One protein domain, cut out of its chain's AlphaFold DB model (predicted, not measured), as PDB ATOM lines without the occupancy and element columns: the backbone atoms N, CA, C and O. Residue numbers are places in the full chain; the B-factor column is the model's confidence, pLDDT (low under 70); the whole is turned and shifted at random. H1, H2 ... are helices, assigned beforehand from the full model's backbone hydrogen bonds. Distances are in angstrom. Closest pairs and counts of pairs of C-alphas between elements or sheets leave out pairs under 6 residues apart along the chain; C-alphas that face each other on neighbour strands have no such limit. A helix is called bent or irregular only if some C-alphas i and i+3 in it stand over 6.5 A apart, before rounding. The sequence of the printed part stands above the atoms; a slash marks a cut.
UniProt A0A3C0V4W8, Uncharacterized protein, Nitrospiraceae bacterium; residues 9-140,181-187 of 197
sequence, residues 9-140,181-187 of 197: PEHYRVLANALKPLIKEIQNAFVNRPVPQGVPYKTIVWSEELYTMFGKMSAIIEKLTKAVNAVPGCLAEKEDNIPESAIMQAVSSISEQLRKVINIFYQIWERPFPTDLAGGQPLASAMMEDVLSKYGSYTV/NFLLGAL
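AT A GLANCE: This is residues 9 to 140 and 181 to 187 of the 197 residues of an uncharacterized protein of Nitrospiraceae bacterium (UniProt A0A3C0V4W8). The model is a long rod of helices running nearly lengthwise: H2 and H3 form a long helical hairpin, and H1, bent into two arms, packs along H3. H4 folds back along part of the hairpin, meeting H3 and only just H2, and the short H5 packs beside the last turns of H4. The printed part has 139 residues with five named helices, H1 to H5 in chain order, and no named strand; its class is all helix. It is only just loose, close to compact, with a radius of gyration of the C-alphas of 17.6 A and spans of 62 by 24 by 20 A.

HOW THE PARTS SIT: H1, residues 10 to 31, was assigned as one helix by its hydrogen bonds but is bent: C-alphas 18 and 21 are 6.7 A apart, and its arms H1a and H1b stand at 29 degrees. Both arms touch H3, residues 84 to 110, the same way at shallow tilts of 19 and 10 degrees; the closest C-alphas are Leu 15 and Ile 87, 6.1 A, and Ala 29 and Ile 102, 6.5 A. H2, residues 46 to 75, forms a hairpin with H3, opposite ways at a shallow tilt of 16 degrees, with the C-alphas of Leu 64 and Gln 97 closest at 5.4 A. H4, residues 120 to 138, forms a hairpin with H3 at a shallow tilt of 26 degrees, opposite ways; the C-alphas of Ile 108 and Ser 125 are closest, 7.0 A. H2 and H4 only just touch, with 3 pairs of C-alphas within 8 A, the closest those of Phe 54 and Met 128, 7.4 A. H2, H3 and H4 are an up and down bundle, each helix running against the one before. H5, residues 183 to 187, touches H4, with the C-alphas of Gly 136 and Gly 185 closest at 4.7 A. H1b and H4 are apart. Every O i to N i+4 pair is within hydrogen-bond range in H1a, H1b, H3, H4 and H5, and 23 of 26 are in H2.

IN THESE COORDINATES: H1a, residues 10 to 18, begins at C-alpha 10 (-52.931, -7.250, 8.581); H1b is residues 21 to 31. H2 is 43.6 A long and only just irregular: C-alphas 69 and 72 are 6.6 A apart. H3 is 37.1 A, H4 27.1 A and H5 6.1 A long, H5 ending at C-alpha 187 (-55.349, -27.386, 2.094).

THE WHOLE: The C-alphas of Asp 80 and Asp 116 are farthest apart, 61.9 A. Residues 141 to 180 are not printed, and C-alphas 140 and 181 are 5.0 A apart across the cut. The link from H1 to H2, residues 32 to 45, is long. The mean pLDDT of the printed part is 71.1, and residues 116 to 140 and 181 to 187 are among those under 70.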
ATOM      1  N   PRO A   9     -57.354  -7.788  10.407       72.44
ATOM      2  CA  PRO A   9     -56.010  -7.464  10.861       72.44
ATOM      3  C   PRO A   9     -54.945  -7.914   9.854       72.44
ATOM      4  O   PRO A   9     -55.030  -9.004   9.281       72.44
ATOM      5  N   GLU A  10     -53.927  -7.078   9.649       76.81
ATOM      6  CA  GLU A  10     -52.931  -7.250   8.581       76.81
ATOM      7  C   GLU A  10     -52.241  -8.624   8.623       76.81
ATOM      8  O   GLU A  10     -52.009  -9.241   7.586       76.81
ATOM      9  N   HIS A  11     -51.995  -9.163   9.817       73.81
ATOM     10  CA  HIS A  11     -51.365 -10.470  10.000       73.81
ATOM     11  C   HIS A  11     -52.173 -11.635   9.395       73.81
ATOM     12  O   HIS A  11     -51.586 -12.586   8.878       73.81
ATOM     13  N   TYR A  12     -53.510 -11.563   9.367       74.06
ATOM     14  CA  TYR A  12     -54.325 -12.570   8.678       74.06
ATOM     15  C   TYR A  12     -54.180 -12.470   7.157       74.06
ATOM     16  O   TYR A  12     -54.144 -13.495   6.471       74.06
ATOM     17  N   ARG A  13     -54.043 -11.249   6.623       73.94
ATOM     18  CA  ARG A  13     -53.809 -11.012   5.191       73.94
ATOM     19  C   ARG A  13     -52.437 -11.525   4.760       73.94
ATOM     20  O   ARG A  13     -52.334 -12.205   3.740       73.94
ATOM     21  N   VAL A  14     -51.404 -11.254   5.558       80.50
ATOM     22  CA  VAL A  14     -50.042 -11.773   5.357       80.50
ATOM     23  C   VAL A  14     -50.048 -13.303   5.349       80.50
ATOM     24  O   VAL A  14     -49.548 -13.912   4.403       80.50
ATOM     25  N   LEU A  15     -50.692 -13.934   6.336       78.94
ATOM     26  CA  LEU A  15     -50.820 -15.392   6.398       78.94
ATOM     27  C   LEU A  15     -51.527 -15.964   5.159       78.94
ATOM     28  O   LEU A  15     -51.043 -16.927   4.564       78.94
ATOM     29  N   ALA A  16     -52.651 -15.372   4.747       74.00
ATOM     30  CA  ALA A  16     -53.393 -15.820   3.571       74.00
ATOM     31  C   ALA A  16     -52.547 -15.731   2.288       74.00
ATOM     32  O   ALA A  16     -52.492 -16.686   1.509       74.00
ATOM     33  N   ASN A  17     -51.836 -14.616   2.096       78.00
ATOM     34  CA  ASN A  17     -50.937 -14.423   0.958       78.00
ATOM     35  C   ASN A  17     -49.782 -15.432   0.955       78.00
ATOM     36  O   ASN A  17     -49.433 -15.953  -0.104       78.00
ATOM     37  N   ALA A  18     -49.232 -15.748   2.128       78.19
ATOM     38  CA  ALA A  18     -48.140 -16.701   2.275       78.19
ATOM     39  C   ALA A  18     -48.582 -18.163   2.042       78.19
ATOM     40  O   ALA A  18     -47.822 -18.962   1.496       78.19
ATOM     41  N   LEU A  19     -49.824 -18.523   2.388       76.81
ATOM     42  CA  LEU A  19     -50.380 -19.868   2.166       76.81
ATOM     43  C   LEU A  19     -50.843 -20.113   0.721       76.81
ATOM     44  O   LEU A  19     -50.778 -21.243   0.235       76.81
ATOM     45  N   LYS A  20     -51.298 -19.071   0.015       73.81
ATOM     46  CA  LYS A  20     -51.797 -19.153  -1.369       73.81
ATOM     47  C   LYS A  20     -50.870 -19.898  -2.351       73.81
ATOM     48  O   LYS A  20     -51.372 -20.761  -3.075       73.81
ATOM     49  N   PRO A  21     -49.551 -19.629  -2.416       76.88
ATOM     50  CA  PRO A  21     -48.661 -20.376  -3.305       76.88
ATOM     51  C   PRO A  21     -48.560 -21.862  -2.939       76.88
ATOM     52  O   PRO A  21     -48.465 -22.686  -3.844       76.88
ATOM     53  N   LEU A  22     -48.657 -22.222  -1.653       75.06
ATOM     54  CA  LEU A  22     -48.610 -23.621  -1.212       75.06
ATOM     55  C   LEU A  22     -49.842 -24.406  -1.666       75.06
ATOM     56  O   LEU A  22     -49.714 -25.544  -2.104       75.06
ATOM     57  N   ILE A  23     -51.025 -23.783  -1.627       67.69
ATOM     58  CA  ILE A  23     -52.260 -24.374  -2.170       67.69
ATOM     59  C   ILE A  23     -52.069 -24.722  -3.649       67.69
ATOM     60  O   ILE A  23     -52.362 -25.841  -4.070       67.69
ATOM     61  N   LYS A  24     -51.527 -23.782  -4.432       67.81
ATOM     62  CA  LYS A  24     -51.279 -23.984  -5.864       67.81
ATOM     63  C   LYS A  24     -50.229 -25.070  -6.120       67.81
ATOM     64  O   LYS A  24     -50.371 -25.837  -7.067       67.81
ATOM     65  N   GLU A  25     -49.188 -25.145  -5.292       75.75
ATOM     66  CA  GLU A  25     -48.142 -26.174  -5.375       75.75
ATOM     67  C   GLU A  25     -48.726 -27.581  -5.175       75.75
ATOM     68  O   GLU A  25     -48.489 -28.459  -6.003       75.75
ATOM     69  N   ILE A  26     -49.564 -27.772  -4.148       72.31
ATOM     70  CA  ILE A  26     -50.278 -29.035  -3.903       72.31
ATOM     71  C   ILE A  26     -51.182 -29.372  -5.091       72.31
ATOM     72  O   ILE A  26     -51.068 -30.454  -5.659       72.31
ATOM     73  N   GLN A  27     -52.054 -28.447  -5.500       66.44
ATOM     74  CA  GLN A  27     -52.985 -28.675  -6.612       66.44
ATOM     75  C   GLN A  27     -52.246 -29.101  -7.880       66.44
ATOM     76  O   GLN A  27     -52.589 -30.105  -8.499       66.44
ATOM     77  N   ASN A  28     -51.181 -28.382  -8.233       71.44
ATOM     78  CA  ASN A  28     -50.378 -28.710  -9.401       71.44
ATOM     79  C   ASN A  28     -49.736 -30.093  -9.291       71.44
ATOM     80  O   ASN A  28     -49.697 -30.795 -10.297       71.44
ATOM     81  N   ALA A  29     -49.250 -30.478  -8.109       72.69
ATOM     82  CA  ALA A  29     -48.592 -31.760  -7.900       72.69
ATOM     83  C   ALA A  29     -49.543 -32.957  -8.040       72.69
ATOM     84  O   ALA A  29     -49.168 -33.974  -8.619       72.69
ATOM     85  N   PHE A  30     -50.777 -32.843  -7.545       68.19
ATOM     86  CA  PHE A  30     -51.745 -33.942  -7.614       68.19
ATOM     87  C   PHE A  30     -52.498 -34.003  -8.955       68.19
ATOM     88  O   PHE A  30     -52.896 -35.092  -9.368       68.19
ATOM     89  N   VAL A  31     -52.649 -32.877  -9.668       69.56
ATOM     90  CA  VAL A  31     -53.187 -32.849 -11.045       69.56
ATOM     91  C   VAL A  31     -52.160 -33.349 -12.055       69.56
ATOM     92  O   VAL A  31     -52.457 -34.216 -12.875       69.56
ATOM     93  N   ASN A  32     -50.946 -32.800 -12.012       71.25
ATOM     94  CA  ASN A  32     -49.912 -33.074 -13.003       71.25
ATOM     95  C   ASN A  32     -49.031 -34.220 -12.518       71.25
ATOM     96  O   ASN A  32     -47.889 -34.020 -12.102       71.25
ATOM     97  N   ARG A  33     -49.588 -35.432 -12.569       71.88
ATOM     98  CA  ARG A  33     -48.850 -36.657 -12.253       71.88
ATOM     99  C   ARG A  33     -47.583 -36.733 -13.119       71.88
ATOM    100  O   ARG A  33     -47.690 -36.575 -14.340       71.88
ATOM    101  N   PRO A  34     -46.402 -36.977 -12.525       78.00
ATOM    102  CA  PRO A  34     -45.180 -37.186 -13.287       78.00
ATOM    103  C   PRO A  34     -45.343 -38.311 -14.311       78.00
ATOM    104  O   PRO A  34     -45.973 -39.333 -14.035       78.00
ATOM    105  N   VAL A  35     -44.742 -38.137 -15.489       78.12
ATOM    106  CA  VAL A  35     -44.624 -39.228 -16.462       78.12
ATOM    107  C   VAL A  35     -43.643 -40.262 -15.892       78.12
ATOM    108  O   VAL A  35     -42.533 -39.874 -15.521       78.12
ATOM    109  N   PRO A  36     -43.993 -41.561 -15.836       77.56
ATOM    110  CA  PRO A  36     -43.081 -42.589 -15.348       77.56
ATOM    111  C   PRO A  36     -41.852 -42.693 -16.260       77.56
ATOM    112  O   PRO A  36     -41.963 -43.094 -17.418       77.56
ATOM    113  N   GLN A  37     -40.680 -42.306 -15.754       77.69
ATOM    114  CA  GLN A  37     -39.405 -42.319 -16.497       77.69
ATOM    115  C   GLN A  37     -38.238 -42.911 -15.689       77.69
ATOM    116  O   GLN A  37     -37.135 -43.071 -16.205       77.69
ATOM    117  N   GLY A  38     -38.461 -43.224 -14.416       77.62
ATOM    118  CA  GLY A  38     -37.470 -43.746 -13.489       77.62
ATOM    119  C   GLY A  38     -37.279 -45.261 -13.576       77.62
ATOM    120  O   GLY A  38     -37.889 -45.965 -14.380       77.62
ATOM    121  N   VAL A  39     -36.418 -45.775 -12.694       78.62
ATOM    122  CA  VAL A  39     -36.142 -47.214 -12.595       78.62
ATOM    123  C   VAL A  39     -37.380 -47.943 -12.057       78.62
ATOM    124  O   VAL A  39     -37.852 -47.582 -10.968       78.62
ATOM    125  N   PRO A  40     -37.880 -48.980 -12.761       74.31
ATOM    126  CA  PRO A  40     -39.047 -49.723 -12.321       74.31
ATOM    127  C   PRO A  40     -38.890 -50.318 -10.922       74.31
ATOM    128  O   PRO A  40     -37.795 -50.695 -10.487       74.31
ATOM    129  N   TYR A  41     -40.009 -50.448 -10.224       68.06
ATOM    130  CA  TYR A  41     -40.073 -51.203  -8.979       68.06
ATOM    131  C   TYR A  41     -39.754 -52.686  -9.228       68.06
ATOM    132  O   TYR A  41     -40.271 -53.288 -10.163       68.06
ATOM    133  N   LYS A  42     -38.899 -53.303  -8.401       66.19
ATOM    134  CA  LYS A  42     -38.603 -54.746  -8.495       66.19
ATOM    135  C   LYS A  42     -39.642 -55.548  -7.710       66.19
ATOM    136  O   LYS A  42     -39.952 -55.188  -6.577       66.19
ATOM    137  N   THR A  43     -40.114 -56.664  -8.269       55.72
ATOM    138  CA  THR A  43     -41.275 -57.471  -7.822       55.72
ATOM    139  C   THR A  43     -41.255 -57.958  -6.369       55.72
ATOM    140  O   THR A  43     -42.321 -58.159  -5.803       55.72
ATOM    141  N   ILE A  44     -40.087 -58.114  -5.742       48.03
ATOM    142  CA  ILE A  44     -39.975 -58.574  -4.341       48.03
ATOM    143  C   ILE A  44     -39.837 -57.396  -3.357       48.03
ATOM    144  O   ILE A  44     -40.142 -57.531  -2.182       48.03
ATOM    145  N   VAL A  45     -39.411 -56.223  -3.833       55.53
ATOM    146  CA  VAL A  45     -38.977 -55.105  -2.974       55.53
ATOM    147  C   VAL A  45     -40.022 -53.984  -2.916       55.53
ATOM    148  O   VAL A  45     -40.058 -53.194  -1.977       55.53
ATOM    149  N   TRP A  46     -40.926 -53.919  -3.894       57.84
ATOM    150  CA  TRP A  46     -41.882 -52.818  -4.010       57.84
ATOM    151  C   TRP A  46     -42.904 -52.758  -2.874       57.84
ATOM    152  O   TRP A  46     -43.249 -51.661  -2.450       57.84
ATOM    153  N   SER A  47     -43.341 -53.892  -2.316       59.66
ATOM    154  CA  SER A  47     -44.241 -53.900  -1.154       59.66
ATOM    155  C   SER A  47     -43.570 -53.335   0.102       59.66
ATOM    156  O   SER A  47     -44.201 -52.585   0.842       59.66
ATOM    157  N   GLU A  48     -42.286 -53.632   0.323       63.66
ATOM    158  CA  GLU A  48     -41.505 -53.094   1.447       63.66
ATOM    159  C   GLU A  48     -41.165 -51.612   1.252       63.66
ATOM    160  O   GLU A  48     -41.277 -50.810   2.186       63.66
ATOM    161  N   GLU A  49     -40.795 -51.224   0.028       69.12
ATOM    162  CA  GLU A  49     -40.549 -49.829  -0.340       69.12
ATOM    163  C   GLU A  49     -41.817 -48.986  -0.176       69.12
ATOM    164  O   GLU A  49     -41.762 -47.923   0.447       69.12
ATOM    165  N   LEU A  50     -42.965 -49.461  -0.675       66.44
ATOM    166  CA  LEU A  50     -44.254 -48.791  -0.508       66.44
ATOM    167  C   LEU A  50     -44.659 -48.726   0.959       66.44
ATOM    168  O   LEU A  50     -44.998 -47.647   1.430       66.44
ATOM    169  N   TYR A  51     -44.567 -49.827   1.711       67.06
ATOM    170  CA  TYR A  51     -44.863 -49.825   3.146       67.06
ATOM    171  C   TYR A  51     -44.015 -48.789   3.899       67.06
ATOM    172  O   TYR A  51     -44.527 -48.005   4.699       67.06
ATOM    173  N   THR A  52     -42.724 -48.708   3.574       74.69
ATOM    174  CA  THR A  52     -41.815 -47.703   4.135       74.69
ATOM    175  C   THR A  52     -42.215 -46.281   3.729       74.69
ATOM    176  O   THR A  52     -42.155 -45.367   4.554       74.69
ATOM    177  N   MET A  53     -42.636 -46.066   2.478       71.81
ATOM    178  CA  MET A  53     -43.149 -44.776   2.003       71.81
ATOM    179  C   MET A  53     -44.445 -44.371   2.720       71.81
ATOM    180  O   MET A  53     -44.533 -43.239   3.194       71.81
ATOM    181  N   PHE A  54     -45.403 -45.285   2.892       68.75
ATOM    182  CA  PHE A  54     -46.637 -45.055   3.653       68.75
ATOM    183  C   PHE A  54     -46.351 -44.743   5.133       68.75
ATOM    184  O   PHE A  54     -46.934 -43.819   5.710       68.75
ATOM    185  N   GLY A  55     -45.399 -45.453   5.749       71.06
ATOM    186  CA  GLY A  55     -44.951 -45.178   7.117       71.06
ATOM    187  C   GLY A  55     -44.318 -43.788   7.257       71.06
ATOM    188  O   GLY A  55     -44.683 -43.019   8.149       71.06
ATOM    189  N   LYS A  56     -43.428 -43.415   6.327       80.81
ATOM    190  CA  LYS A  56     -42.846 -42.061   6.255       80.81
ATOM    191  C   LYS A  56     -43.924 -40.995   6.069       80.81
ATOM    192  O   LYS A  56     -43.868 -39.961   6.734       80.81
ATOM    193  N   MET A  57     -44.905 -41.252   5.206       74.25
ATOM    194  CA  MET A  57     -46.014 -40.340   4.947       74.25
ATOM    195  C   MET A  57     -46.822 -40.068   6.216       74.25
ATOM    196  O   MET A  57     -47.073 -38.911   6.537       74.25
ATOM    197  N   SER A  58     -47.145 -41.105   6.987       73.62
ATOM    198  CA  SER A  58     -47.876 -40.957   8.253       73.62
ATOM    199  C   SER A  58     -47.142 -40.025   9.226       73.62
ATOM    200  O   SER A  58     -47.735 -39.096   9.775       73.62
ATOM    201  N   ALA A  59     -45.821 -40.191   9.366       80.62
ATOM    202  CA  ALA A  59     -44.995 -39.319  10.202       80.62
ATOM    203  C   ALA A  59     -44.905 -37.874   9.667       80.62
ATOM    204  O   ALA A  59     -44.854 -36.920  10.448       80.62
ATOM    205  N   ILE A  60     -44.876 -37.687   8.344       82.81
ATOM    206  CA  ILE A  60     -44.897 -36.355   7.716       82.81
ATOM    207  C   ILE A  60     -46.243 -35.673   7.956       82.81
ATOM    208  O   ILE A  60     -46.264 -34.497   8.312       82.81
ATOM    209  N   ILE A  61     -47.353 -36.397   7.821       75.00
ATOM    210  CA  ILE A  61     -48.704 -35.878   8.057       75.00
ATOM    211  C   ILE A  61     -48.884 -35.468   9.520       75.00
ATOM    212  O   ILE A  61     -49.458 -34.413   9.794       75.00
ATOM    213  N   GLU A  62     -48.346 -36.234  10.470       79.12
ATOM    214  CA  GLU A  62     -48.353 -35.845  11.883       79.12
ATOM    215  C   GLU A  62     -47.583 -34.529  12.106       79.12
ATOM    216  O   GLU A  62     -48.062 -33.623  12.791       79.12
ATOM    217  N   LYS A  63     -46.407 -34.380  11.483       85.00
ATOM    218  CA  LYS A  63     -45.615 -33.139  11.549       85.00
ATOM    219  C   LYS A  63     -46.323 -31.967  10.877       85.00
ATOM    220  O   LYS A  63     -46.324 -30.871  11.431       85.00
ATOM    221  N   LEU A  64     -46.950 -32.191   9.725       81.50
ATOM    222  CA  LEU A  64     -47.755 -31.199   9.019       81.50
ATOM    223  C   LEU A  64     -48.934 -30.744   9.888       81.50
ATOM    224  O   LEU A  64     -49.178 -29.550  10.026       81.50
ATOM    225  N   THR A  65     -49.604 -31.688  10.547       74.81
ATOM    226  CA  THR A  65     -50.688 -31.419  11.500       74.81
ATOM    227  C   THR A  65     -50.212 -30.537  12.649       74.81
ATOM    228  O   THR A  65     -50.852 -29.537  12.967       74.81
ATOM    229  N   LYS A  66     -49.059 -30.861  13.247       81.25
ATOM    230  CA  LYS A  66     -48.447 -30.041  14.304       81.25
ATOM    231  C   LYS A  66     -48.101 -28.636  13.807       81.25
ATOM    232  O   LYS A  66     -48.425 -27.673  14.492       81.25
ATOM    233  N   ALA A  67     -47.503 -28.514  12.620       85.00
ATOM    234  CA  ALA A  67     -47.151 -27.223  12.027       85.00
ATOM    235  C   ALA A  67     -48.389 -26.345  11.792       85.00
ATOM    236  O   ALA A  67     -48.389 -25.165  12.132       85.00
ATOM    237  N   VAL A  68     -49.473 -26.928  11.281       78.56
ATOM    238  CA  VAL A  68     -50.728 -26.202  11.060       78.56
ATOM    239  C   VAL A  68     -51.403 -25.817  12.380       78.56
ATOM    240  O   VAL A  68     -51.873 -24.690  12.519       78.56
ATOM    241  N   ASN A  69     -51.408 -26.706  13.377       75.06
ATOM    242  CA  ASN A  69     -51.972 -26.420  14.701       75.06
ATOM    243  C   ASN A  69     -51.141 -25.414  15.517       75.06
ATOM    244  O   ASN A  69     -51.640 -24.894  16.513       75.06
ATOM    245  N   ALA A  70     -49.902 -25.118  15.114       78.75
ATOM    246  CA  ALA A  70     -49.085 -24.071  15.724       78.75
ATOM    247  C   ALA A  70     -49.455 -22.662  15.227       78.75
ATOM    248  O   ALA A  70     -49.233 -21.691  15.947       78.75
ATOM    249  N   VAL A  71     -50.073 -22.543  14.040       78.56
ATOM    250  CA  VAL A  71     -50.437 -21.250  13.431       78.56
ATOM    251  C   VAL A  71     -51.292 -20.379  14.359       78.56
ATOM    252  O   VAL A  71     -50.933 -19.220  14.531       78.56
ATOM    253  N   PRO A  72     -52.360 -20.875  15.022       73.50
ATOM    254  CA  PRO A  72     -53.140 -20.051  15.949       73.50
ATOM    255  C   PRO A  72     -52.313 -19.481  17.102       73.50
ATOM    256  O   PRO A  72     -52.563 -18.359  17.521       73.50
ATOM    257  N   GLY A  73     -51.316 -20.225  17.595       69.81
ATOM    258  CA  GLY A  73     -50.412 -19.746  18.642       69.81
ATOM    259  C   GLY A  73     -49.597 -18.535  18.190       69.81
ATOM    260  O   GLY A  73     -49.438 -17.594  18.955       69.81
ATOM    261  N   CYS A  74     -49.178 -18.507  16.922       70.81
ATOM    262  CA  CYS A  74     -48.496 -17.359  16.319       70.81
ATOM    263  C   CYS A  74     -49.411 -16.140  16.113       70.81
ATOM    264  O   CYS A  74     -48.910 -15.038  15.919       70.81
ATOM    265  N   LEU A  75     -50.735 -16.335  16.121       69.44
ATOM    266  CA  LEU A  75     -51.732 -15.280  15.904       69.44
ATOM    267  C   LEU A  75     -52.404 -14.804  17.203       69.44
ATOM    268  O   LEU A  75     -53.147 -13.830  17.182       69.44
ATOM    269  N   ALA A  76     -52.181 -15.494  18.327       63.44
ATOM    270  CA  ALA A  76     -52.834 -15.214  19.607       63.44
ATOM    271  C   ALA A  76     -52.047 -14.240  20.507       63.44
ATOM    272  O   ALA A  76     -52.560 -13.805  21.541       63.44
ATOM    273  N   GLU A  77     -50.810 -13.889  20.148       54.72
ATOM    274  CA  GLU A  77     -50.012 -12.914  20.891       54.72
ATOM    275  C   GLU A  77     -50.395 -11.488  20.474       54.72
ATOM    276  O   GLU A  77     -50.036 -11.054  19.389       54.72
ATOM    277  N   LYS A  78     -51.148 -10.797  21.349       55.69
ATOM    278  CA  LYS A  78     -51.492  -9.356  21.350       55.69
ATOM    279  C   LYS A  78     -51.613  -8.715  19.955       55.69
ATOM    280  O   LYS A  78     -50.613  -8.349  19.346       55.69
ATOM    281  N   GLU A  79     -52.864  -8.498  19.549       59.53
ATOM    282  CA  GLU A  79     -53.380  -8.012  18.251       59.53
ATOM    283  C   GLU A  79     -52.583  -6.909  17.520       59.53
ATOM    284  O   GLU A  79     -52.705  -6.797  16.300       59.53
ATOM    285  N   ASP A  80     -51.731  -6.147  18.208       59.09
ATOM    286  CA  ASP A  80     -51.078  -4.956  17.668       59.09
ATOM    287  C   ASP A  80     -49.670  -5.165  17.085       59.09
ATOM    288  O   ASP A  80     -49.156  -4.241  16.453       59.09
ATOM    289  N   ASN A  81     -49.000  -6.316  17.270       68.75
ATOM    290  CA  ASN A  81     -47.622  -6.444  16.757       68.75
ATOM    291  C   ASN A  81     -47.126  -7.880  16.503       68.75
ATOM    292  O   ASN A  81     -46.052  -8.266  16.965       68.75
ATOM    293  N   ILE A  82     -47.889  -8.680  15.753       76.44
ATOM    294  CA  ILE A  82     -47.404  -9.985  15.279       76.44
ATOM    295  C   ILE A  82     -46.362  -9.748  14.175       76.44
ATOM    296  O   ILE A  82     -46.709  -9.208  13.120       76.44
ATOM    297  N   PRO A  83     -45.096 -10.156  14.367       83.12
ATOM    298  CA  PRO A  83     -44.079  -9.957  13.352       83.12
ATOM    299  C   PRO A  83     -44.343 -10.876  12.156       83.12
ATOM    300  O   PRO A  83     -44.542 -12.083  12.305       83.12
ATOM    301  N   GLU A  84     -44.268 -10.318  10.946       84.81
ATOM    302  CA  GLU A  84     -44.396 -11.075   9.693       84.81
ATOM    303  C   GLU A  84     -43.427 -12.268   9.639       84.81
ATOM    304  O   GLU A  84     -43.779 -13.334   9.135       84.81
ATOM    305  N   SER A  85     -42.244 -12.153  10.248       86.44
ATOM    306  CA  SER A  85     -41.281 -13.253  10.352       86.44
ATOM    307  C   SER A  85     -41.822 -14.482  11.095       86.44
ATOM    308  O   SER A  85     -41.519 -15.602  10.687       86.44
ATOM    309  N   ALA A  86     -42.657 -14.312  12.128       85.38
ATOM    310  CA  ALA A  86     -43.280 -15.432  12.839       85.38
ATOM    311  C   ALA A  86     -44.319 -16.142  11.957       85.38
ATOM    312  O   ALA A  86     -44.365 -17.373  11.907       85.38
ATOM    313  N   ILE A  87     -45.096 -15.369  11.193       84.06
ATOM    314  CA  ILE A  87     -46.055 -15.895  10.213       84.06
ATOM    315  C   ILE A  87     -45.310 -16.689   9.138       84.06
ATOM    316  O   ILE A  87     -45.660 -17.833   8.846       84.06
ATOM    317  N   MET A  88     -44.231 -16.123   8.599       88.75
ATOM    318  CA  MET A  88     -43.411 -16.776   7.581       88.75
ATOM    319  C   MET A  88     -42.714 -18.034   8.108       88.75
ATOM    320  O   MET A  88     -42.589 -19.007   7.367       88.75
ATOM    321  N   GLN A  89     -42.311 -18.073   9.380       89.00
ATOM    322  CA  GLN A  89     -41.748 -19.274  10.006       89.00
ATOM    323  C   GLN A  89     -42.792 -20.393  10.146       89.00
ATOM    324  O   GLN A  89     -42.500 -21.559   9.852       89.00
ATOM    325  N   ALA A  90     -44.022 -20.049  10.536       86.38
ATOM    326  CA  ALA A  90     -45.123 -21.005  10.609       86.38
ATOM    327  C   ALA A  90     -45.467 -21.557   9.214       86.38
ATOM    328  O   ALA A  90     -45.535 -22.772   9.017       86.38
ATOM    329  N   VAL A  91     -45.580 -20.678   8.213       87.00
ATOM    330  CA  VAL A  91     -45.830 -21.064   6.816       87.00
ATOM    331  C   VAL A  91     -44.679 -21.894   6.243       87.00
ATOM    332  O   VAL A  91     -44.928 -22.881   5.553       87.00
ATOM    333  N   SER A  92     -43.427 -21.567   6.566       91.12
ATOM    334  CA  SER A  92     -42.258 -22.350   6.141       91.12
ATOM    335  C   SER A  92     -42.292 -23.767   6.709       91.12
ATOM    336  O   SER A  92     -42.029 -24.724   5.982       91.12
ATOM    337  N   SER A  93     -42.696 -23.922   7.972       90.19
ATOM    338  CA  SER A  93     -42.852 -25.238   8.606       90.19
ATOM    339  C   SER A  93     -43.926 -26.083   7.909       90.19
ATOM    340  O   SER A  93     -43.736 -27.283   7.705       90.19
ATOM    341  N   ILE A  94     -45.033 -25.454   7.493       86.56
ATOM    342  CA  ILE A  94     -46.091 -26.094   6.695       86.56
ATOM    343  C   ILE A  94     -45.550 -26.485   5.313       86.56
ATOM    344  O   ILE A  94     -45.680 -27.641   4.905       86.56
ATOM    345  N   SER A  95     -44.904 -25.548   4.612       88.31
ATOM    346  CA  SER A  95     -44.329 -25.750   3.276       88.31
ATOM    347  C   SER A  95     -43.341 -26.915   3.247       88.31
ATOM    348  O   SER A  95     -43.412 -27.769   2.363       88.31
ATOM    349  N   GLU A  96     -42.453 -26.996   4.240       92.75
ATOM    350  CA  GLU A  96     -41.448 -28.053   4.330       92.75
ATOM    351  C   GLU A  96     -42.093 -29.443   4.397       92.75
ATOM    352  O   GLU A  96     -41.659 -30.363   3.702       92.75
ATOM    353  N   GLN A  97     -43.145 -29.614   5.206       89.31
ATOM    354  CA  GLN A  97     -43.815 -30.911   5.295       89.31
ATOM    355  C   GLN A  97     -44.650 -31.205   4.043       89.31
ATOM    356  O   GLN A  97     -44.615 -32.334   3.558       89.31
ATOM    357  N   LEU A  98     -45.327 -30.207   3.464       85.25
ATOM    358  CA  LEU A  98     -46.074 -30.367   2.209       85.25
ATOM    359  C   LEU A  98     -45.184 -30.839   1.058       85.25
ATOM    360  O   LEU A  98     -45.542 -31.765   0.336       85.25
ATOM    361  N   ARG A  99     -43.986 -30.271   0.920       89.00
ATOM    362  CA  ARG A  99     -43.028 -30.700  -0.108       89.00
ATOM    363  C   ARG A  99     -42.576 -32.140   0.074       89.00
ATOM    364  O   ARG A  99     -42.379 -32.846  -0.909       89.00
ATOM    365  N   LYS A 100     -42.452 -32.614   1.317       90.50
ATOM    366  CA  LYS A 100     -42.160 -34.031   1.587       90.50
ATOM    367  C   LYS A 100     -43.323 -34.935   1.186       90.50
ATOM    368  O   LYS A 100     -43.069 -36.018   0.667       90.50
ATOM    369  N   VAL A 101     -44.568 -34.488   1.382       84.44
ATOM    370  CA  VAL A 101     -45.757 -35.209   0.897       84.44
ATOM    371  C   VAL A 101     -45.721 -35.327  -0.628       84.44
ATOM    372  O   VAL A 101     -45.799 -36.434  -1.160       84.44
ATOM    373  N   ILE A 102     -45.532 -34.201  -1.320       84.69
ATOM    374  CA  ILE A 102     -45.445 -34.142  -2.786       84.69
ATOM    375  C   ILE A 102     -44.318 -35.043  -3.302       84.69
ATOM    376  O   ILE A 102     -44.524 -35.810  -4.233       84.69
ATOM    377  N   ASN A 103     -43.149 -35.018  -2.662       88.62
ATOM    378  CA  ASN A 103     -42.018 -35.851  -3.058       88.62
ATOM    379  C   ASN A 103     -42.330 -37.356  -2.966       88.62
ATOM    380  O   ASN A 103     -41.973 -38.109  -3.865       88.62
ATOM    381  N   ILE A 104     -43.025 -37.813  -1.918       83.56
ATOM    382  CA  ILE A 104     -43.439 -39.226  -1.833       83.56
ATOM    383  C   ILE A 104     -44.445 -39.558  -2.939       83.56
ATOM    384  O   ILE A 104     -44.336 -40.607  -3.567       83.56
ATOM    385  N   PHE A 105     -45.400 -38.662  -3.199       82.38
ATOM    386  CA  PHE A 105     -46.349 -38.836  -4.296       82.38
ATOM    387  C   PHE A 105     -45.629 -38.958  -5.647       82.38
ATOM    388  O   PHE A 105     -45.922 -39.859  -6.429       82.38
ATOM    389  N   TYR A 106     -44.630 -38.110  -5.894       87.12
ATOM    390  CA  TYR A 106     -43.850 -38.131  -7.130       87.12
ATOM    391  C   TYR A 106     -43.022 -39.403  -7.257       87.12
ATOM    392  O   TYR A 106     -43.016 -39.998  -8.326       87.12
ATOM    393  N   GLN A 107     -42.416 -39.895  -6.174       83.94
ATOM    394  CA  GLN A 107     -41.646 -41.145  -6.202       83.94
ATOM    395  C   GLN A 107     -42.472 -42.350  -6.675       83.94
ATOM    396  O   GLN A 107     -41.929 -43.206  -7.372       83.94
ATOM    397  N   ILE A 108     -43.767 -42.398  -6.340       78.62
ATOM    398  CA  ILE A 108     -44.690 -43.451  -6.801       78.62
ATOM    399  C   ILE A 108     -44.949 -43.345  -8.308       78.62
ATOM    400  O   ILE A 108     -45.086 -44.363  -8.982       78.62
ATOM    401  N   TRP A 109     -45.036 -42.128  -8.845       81.62
ATOM    402  CA  TRP A 109     -45.354 -41.889 -10.256       81.62
ATOM    403  C   TRP A 109     -44.130 -41.940 -11.171       81.62
ATOM    404  O   TRP A 109     -44.197 -42.512 -12.254       81.62
ATOM    405  N   GLU A 110     -42.996 -41.408 -10.724       87.12
ATOM    406  CA  GLU A 110     -41.749 -41.398 -11.484       87.12
ATOM    407  C   GLU A 110     -41.234 -42.813 -11.743       87.12
ATOM    408  O   GLU A 110     -40.654 -43.063 -12.796       87.12
ATOM    409  N   ARG A 111     -41.460 -43.753 -10.820       82.88
ATOM    410  CA  ARG A 111     -41.014 -45.143 -10.951       82.88
ATOM    411  C   ARG A 111     -42.160 -46.021 -11.453       82.88
ATOM    412  O   ARG A 111     -43.121 -46.239 -10.716       82.88
ATOM    413  N   PRO A 112     -42.085 -46.555 -12.682       79.50
ATOM    414  CA  PRO A 112     -43.140 -47.412 -13.194       79.50
ATOM    415  C   PRO A 112     -43.210 -48.721 -12.403       79.50
ATOM    416  O   PRO A 112     -42.198 -49.279 -11.963       79.50
ATOM    417  N   PHE A 113     -44.423 -49.232 -12.239       73.94
ATOM    418  CA  PHE A 113     -44.618 -50.591 -11.744       73.94
ATOM    419  C   PHE A 113     -44.196 -51.609 -12.822       73.94
ATOM    420  O   PHE A 113     -44.197 -51.275 -14.012       73.94
ATOM    421  N   PRO A 114     -43.836 -52.850 -12.439       73.12
ATOM    422  CA  PRO A 114     -43.674 -53.954 -13.384       73.12
ATOM    423  C   PRO A 114     -44.870 -54.069 -14.332       73.12
ATOM    424  O   PRO A 114     -46.001 -53.817 -13.922       73.12
ATOM    425  N   THR A 115     -44.641 -54.458 -15.587       76.19
ATOM    426  CA  THR A 115     -45.686 -54.495 -16.629       76.19
ATOM    427  C   THR A 115     -46.900 -55.341 -16.230       76.19
ATOM    428  O   THR A 115     -48.035 -54.961 -16.499       76.19
ATOM    429  N   ASP A 116     -46.669 -56.459 -15.546       69.56
ATOM    430  CA  ASP A 116     -47.682 -57.368 -15.001       69.56
ATOM    431  C   ASP A 116     -48.488 -56.771 -13.830       69.56
ATOM    432  O   ASP A 116     -49.576 -57.249 -13.520       69.56
ATOM    433  N   LEU A 117     -47.989 -55.695 -13.218       65.38
ATOM    434  CA  LEU A 117     -48.576 -54.996 -12.071       65.38
ATOM    435  C   LEU A 117     -48.852 -53.510 -12.351       65.38
ATOM    436  O   LEU A 117     -49.149 -52.757 -11.423       65.38
ATOM    437  N   ALA A 118     -48.787 -53.068 -13.610       66.06
ATOM    438  CA  ALA A 118     -48.928 -51.659 -13.984       66.06
ATOM    439  C   ALA A 118     -50.260 -51.042 -13.504       66.06
ATOM    440  O   ALA A 118     -50.309 -49.876 -13.114       66.06
ATOM    441  N   GLY A 119     -51.328 -51.849 -13.440       62.47
ATOM    442  CA  GLY A 119     -52.628 -51.445 -12.892       62.47
ATOM    443  C   GLY A 119     -52.622 -51.117 -11.389       62.47
ATOM    444  O   GLY A 119     -53.559 -50.492 -10.901       62.47
ATOM    445  N   GLY A 120     -51.572 -51.494 -10.654       66.50
ATOM    446  CA  GLY A 120     -51.405 -51.206  -9.228       66.50
ATOM    447  C   GLY A 120     -50.890 -49.799  -8.920       66.50
ATOM    448  O   GLY A 120     -51.103 -49.306  -7.815       66.50
ATOM    449  N   GLN A 121     -50.261 -49.116  -9.882       68.81
ATOM    450  CA  GLN A 121     -49.686 -47.784  -9.664       68.81
ATOM    451  C   GLN A 121     -50.756 -46.706  -9.389       68.81
ATOM    452  O   GLN A 121     -50.619 -45.973  -8.405       68.81
ATOM    453  N   PRO A 122     -51.878 -46.646 -10.142       65.75
ATOM    454  CA  PRO A 122     -52.998 -45.775  -9.789       65.75
ATOM    455  C   PRO A 122     -53.626 -46.114  -8.430       65.75
ATOM    456  O   PRO A 122     -54.044 -45.205  -7.720       65.75
ATOM    457  N   LEU A 123     -53.661 -47.395  -8.041       63.88
ATOM    458  CA  LEU A 123     -54.200 -47.824  -6.743       63.88
ATOM    459  C   LEU A 123     -53.307 -47.366  -5.585       63.88
ATOM    460  O   LEU A 123     -53.811 -46.821  -4.608       63.88
ATOM    461  N   ALA A 124     -51.986 -47.515  -5.711       63.53
ATOM    462  CA  ALA A 124     -51.036 -47.013  -4.720       63.53
ATOM    463  C   ALA A 124     -51.149 -45.487  -4.559       63.53
ATOM    464  O   ALA A 124     -51.196 -44.996  -3.434       63.53
ATOM    465  N   SER A 125     -51.285 -44.748  -5.669       68.00
ATOM    466  CA  SER A 125     -51.576 -43.306  -5.659       68.00
ATOM    467  C   SER A 125     -52.881 -42.995  -4.924       68.00
ATOM    468  O   SER A 125     -52.894 -42.162  -4.022       68.00
ATOM    469  N   ALA A 126     -53.964 -43.709  -5.242       64.75
ATOM    470  CA  ALA A 126     -55.267 -43.512  -4.614       64.75
ATOM    471  C   ALA A 126     -55.244 -43.785  -3.100       64.75
ATOM    472  O   ALA A 126     -55.902 -43.085  -2.339       64.75
ATOM    473  N   MET A 127     -54.453 -44.754  -2.629       61.50
ATOM    474  CA  MET A 127     -54.278 -45.002  -1.192       61.50
ATOM    475  C   MET A 127     -53.562 -43.840  -0.489       61.50
ATOM    476  O   MET A 127     -53.912 -43.492   0.635       61.50
ATOM    477  N   MET A 128     -52.582 -43.207  -1.143       65.44
ATOM    478  CA  MET A 128     -51.921 -42.007  -0.609       65.44
ATOM    479  C   MET A 128     -52.892 -40.832  -0.515       65.44
ATOM    480  O   MET A 128     -52.931 -40.122   0.489       65.44
ATOM    481  N   GLU A 129     -53.676 -40.648  -1.571       67.31
ATOM    482  CA  GLU A 129     -54.738 -39.654  -1.668       67.31
ATOM    483  C   GLU A 129     -55.797 -39.870  -0.569       67.31
ATOM    484  O   GLU A 129     -56.145 -38.935   0.150       67.31
ATOM    485  N   ASP A 130     -56.218 -41.118  -0.332       61.38
ATOM    486  CA  ASP A 130     -57.155 -41.490   0.733       61.38
ATOM    487  C   ASP A 130     -56.594 -41.194   2.132       61.38
ATOM    488  O   ASP A 130     -57.286 -40.599   2.960       61.38
ATOM    489  N   VAL A 131     -55.323 -41.514   2.391       59.66
ATOM    490  CA  VAL A 131     -54.650 -41.148   3.648       59.66
ATOM    491  C   VAL A 131     -54.677 -39.627   3.838       59.66
ATOM    492  O   VAL A 131     -55.119 -39.144   4.880       59.66
ATOM    493  N   LEU A 132     -54.294 -38.847   2.826       61.88
ATOM    494  CA  LEU A 132     -54.336 -37.381   2.902       61.88
ATOM    495  C   LEU A 132     -55.761 -36.847   3.129       61.88
ATOM    496  O   LEU A 132     -55.946 -35.919   3.920       61.88
ATOM    497  N   SER A 133     -56.767 -37.465   2.505       56.03
ATOM    498  CA  SER A 133     -58.182 -37.113   2.671       56.03
ATOM    499  C   SER A 133     -58.687 -37.376   4.094       56.03
ATOM    500  O   SER A 133     -59.318 -36.509   4.709       56.03
ATOM    501  N   LYS A 134     -58.336 -38.536   4.666       51.16
ATOM    502  CA  LYS A 134     -58.724 -38.946   6.017       51.16
ATOM    503  C   LYS A 134     -58.093 -38.021   7.047       51.16
ATOM    504  O   LYS A 134     -58.809 -37.456   7.870       51.16
ATOM    505  N   TYR A 135     -56.795 -37.751   6.964       48.59
ATOM    506  CA  TYR A 135     -56.140 -36.842   7.911       48.59
ATOM    507  C   TYR A 135     -56.569 -35.374   7.744       48.59
ATOM    508  O   TYR A 135     -56.713 -34.667   8.743       48.59
ATOM    509  N   GLY A 136     -56.884 -34.931   6.521       44.94
ATOM    510  CA  GLY A 136     -57.504 -33.623   6.273       44.94
ATOM    511  C   GLY A 136     -58.887 -33.465   6.922       44.94
ATOM    512  O   GLY A 136     -59.279 -32.348   7.261       44.94
ATOM    513  N   SER A 137     -59.609 -34.573   7.139       40.94
ATOM    514  CA  SER A 137     -60.919 -34.590   7.802       40.94
ATOM    515  C   SER A 137     -60.858 -34.710   9.334       40.94
ATOM    516  O   SER A 137     -61.750 -34.192  10.008       40.94
ATOM    517  N   TYR A 138     -59.809 -35.324   9.897       33.44
ATOM    518  CA  TYR A 138     -59.755 -35.661  11.328       33.44
ATOM    519  C   TYR A 138     -58.891 -34.744  12.207       33.44
ATOM    520  O   TYR A 138     -59.065 -34.774  13.427       33.44
ATOM    521  N   THR A 139     -58.015 -33.885  11.668       37.84
ATOM    522  CA  THR A 139     -57.033 -33.223  12.553       37.84
ATOM    523  C   THR A 139     -56.512 -31.871  12.060       37.84
ATOM    524  O   THR A 139     -55.370 -31.779  11.645       37.84
ATOM    525  N   VAL A 140     -57.286 -30.784  12.206       33.78
ATOM    526  CA  VAL A 140     -56.742 -29.414  12.409       33.78
ATOM    527  C   VAL A 140     -57.697 -28.617  13.251       33.78
ATOM    528  O   VAL A 140     -58.677 -28.170  12.697       33.78
ATOM    529  N   ASN A 181     -62.414 -26.744  12.751       39.22
ATOM    530  CA  ASN A 181     -61.263 -27.218  12.011       39.22
ATOM    531  C   ASN A 181     -61.257 -26.693  10.575       39.22
ATOM    532  O   ASN A 181     -62.223 -26.956   9.863       39.22
ATOM    533  N   PHE A 182     -60.207 -25.984  10.132       41.75
ATOM    534  CA  PHE A 182     -60.253 -25.323   8.816       41.75
ATOM    535  C   PHE A 182     -59.027 -25.510   7.915       41.75
ATOM    536  O   PHE A 182     -59.176 -25.757   6.724       41.75
ATOM    537  N   LEU A 183     -57.806 -25.433   8.440       43.31
ATOM    538  CA  LEU A 183     -56.650 -25.146   7.584       43.31
ATOM    539  C   LEU A 183     -56.128 -26.369   6.794       43.31
ATOM    540  O   LEU A 183     -55.912 -26.238   5.596       43.31
ATOM    541  N   LEU A 184     -56.027 -27.578   7.374       40.25
ATOM    542  CA  LEU A 184     -55.722 -28.788   6.570       40.25
ATOM    543  C   LEU A 184     -56.922 -29.275   5.763       40.25
ATOM    544  O   LEU A 184     -56.733 -29.846   4.699       40.25
ATOM    545  N   GLY A 185     -58.150 -29.034   6.223       43.94
ATOM    546  CA  GLY A 185     -59.351 -29.332   5.440       43.94
ATOM    547  C   GLY A 185     -59.436 -28.469   4.177       43.94
ATOM    548  O   GLY A 185     -59.771 -28.977   3.116       43.94
ATOM    549  N   ALA A 186     -59.056 -27.193   4.259       46.31
ATOM    550  CA  ALA A 186     -58.936 -26.311   3.100       46.31
ATOM    551  C   ALA A 186     -57.712 -26.651   2.226       46.31
ATOM    552  O   ALA A 186     -57.817 -26.617   1.005       46.31
ATOM    553  N   LEU A 187     -56.571 -27.018   2.830       47.84
ATOM    554  CA  LEU A 187     -55.349 -27.386   2.094       47.84
ATOM    555  C   LEU A 187     -55.421 -28.772   1.423       47.84
ATOM    556  O   LEU A 187     -54.832 -28.954   0.364       47.84
TER     557      LEU A 187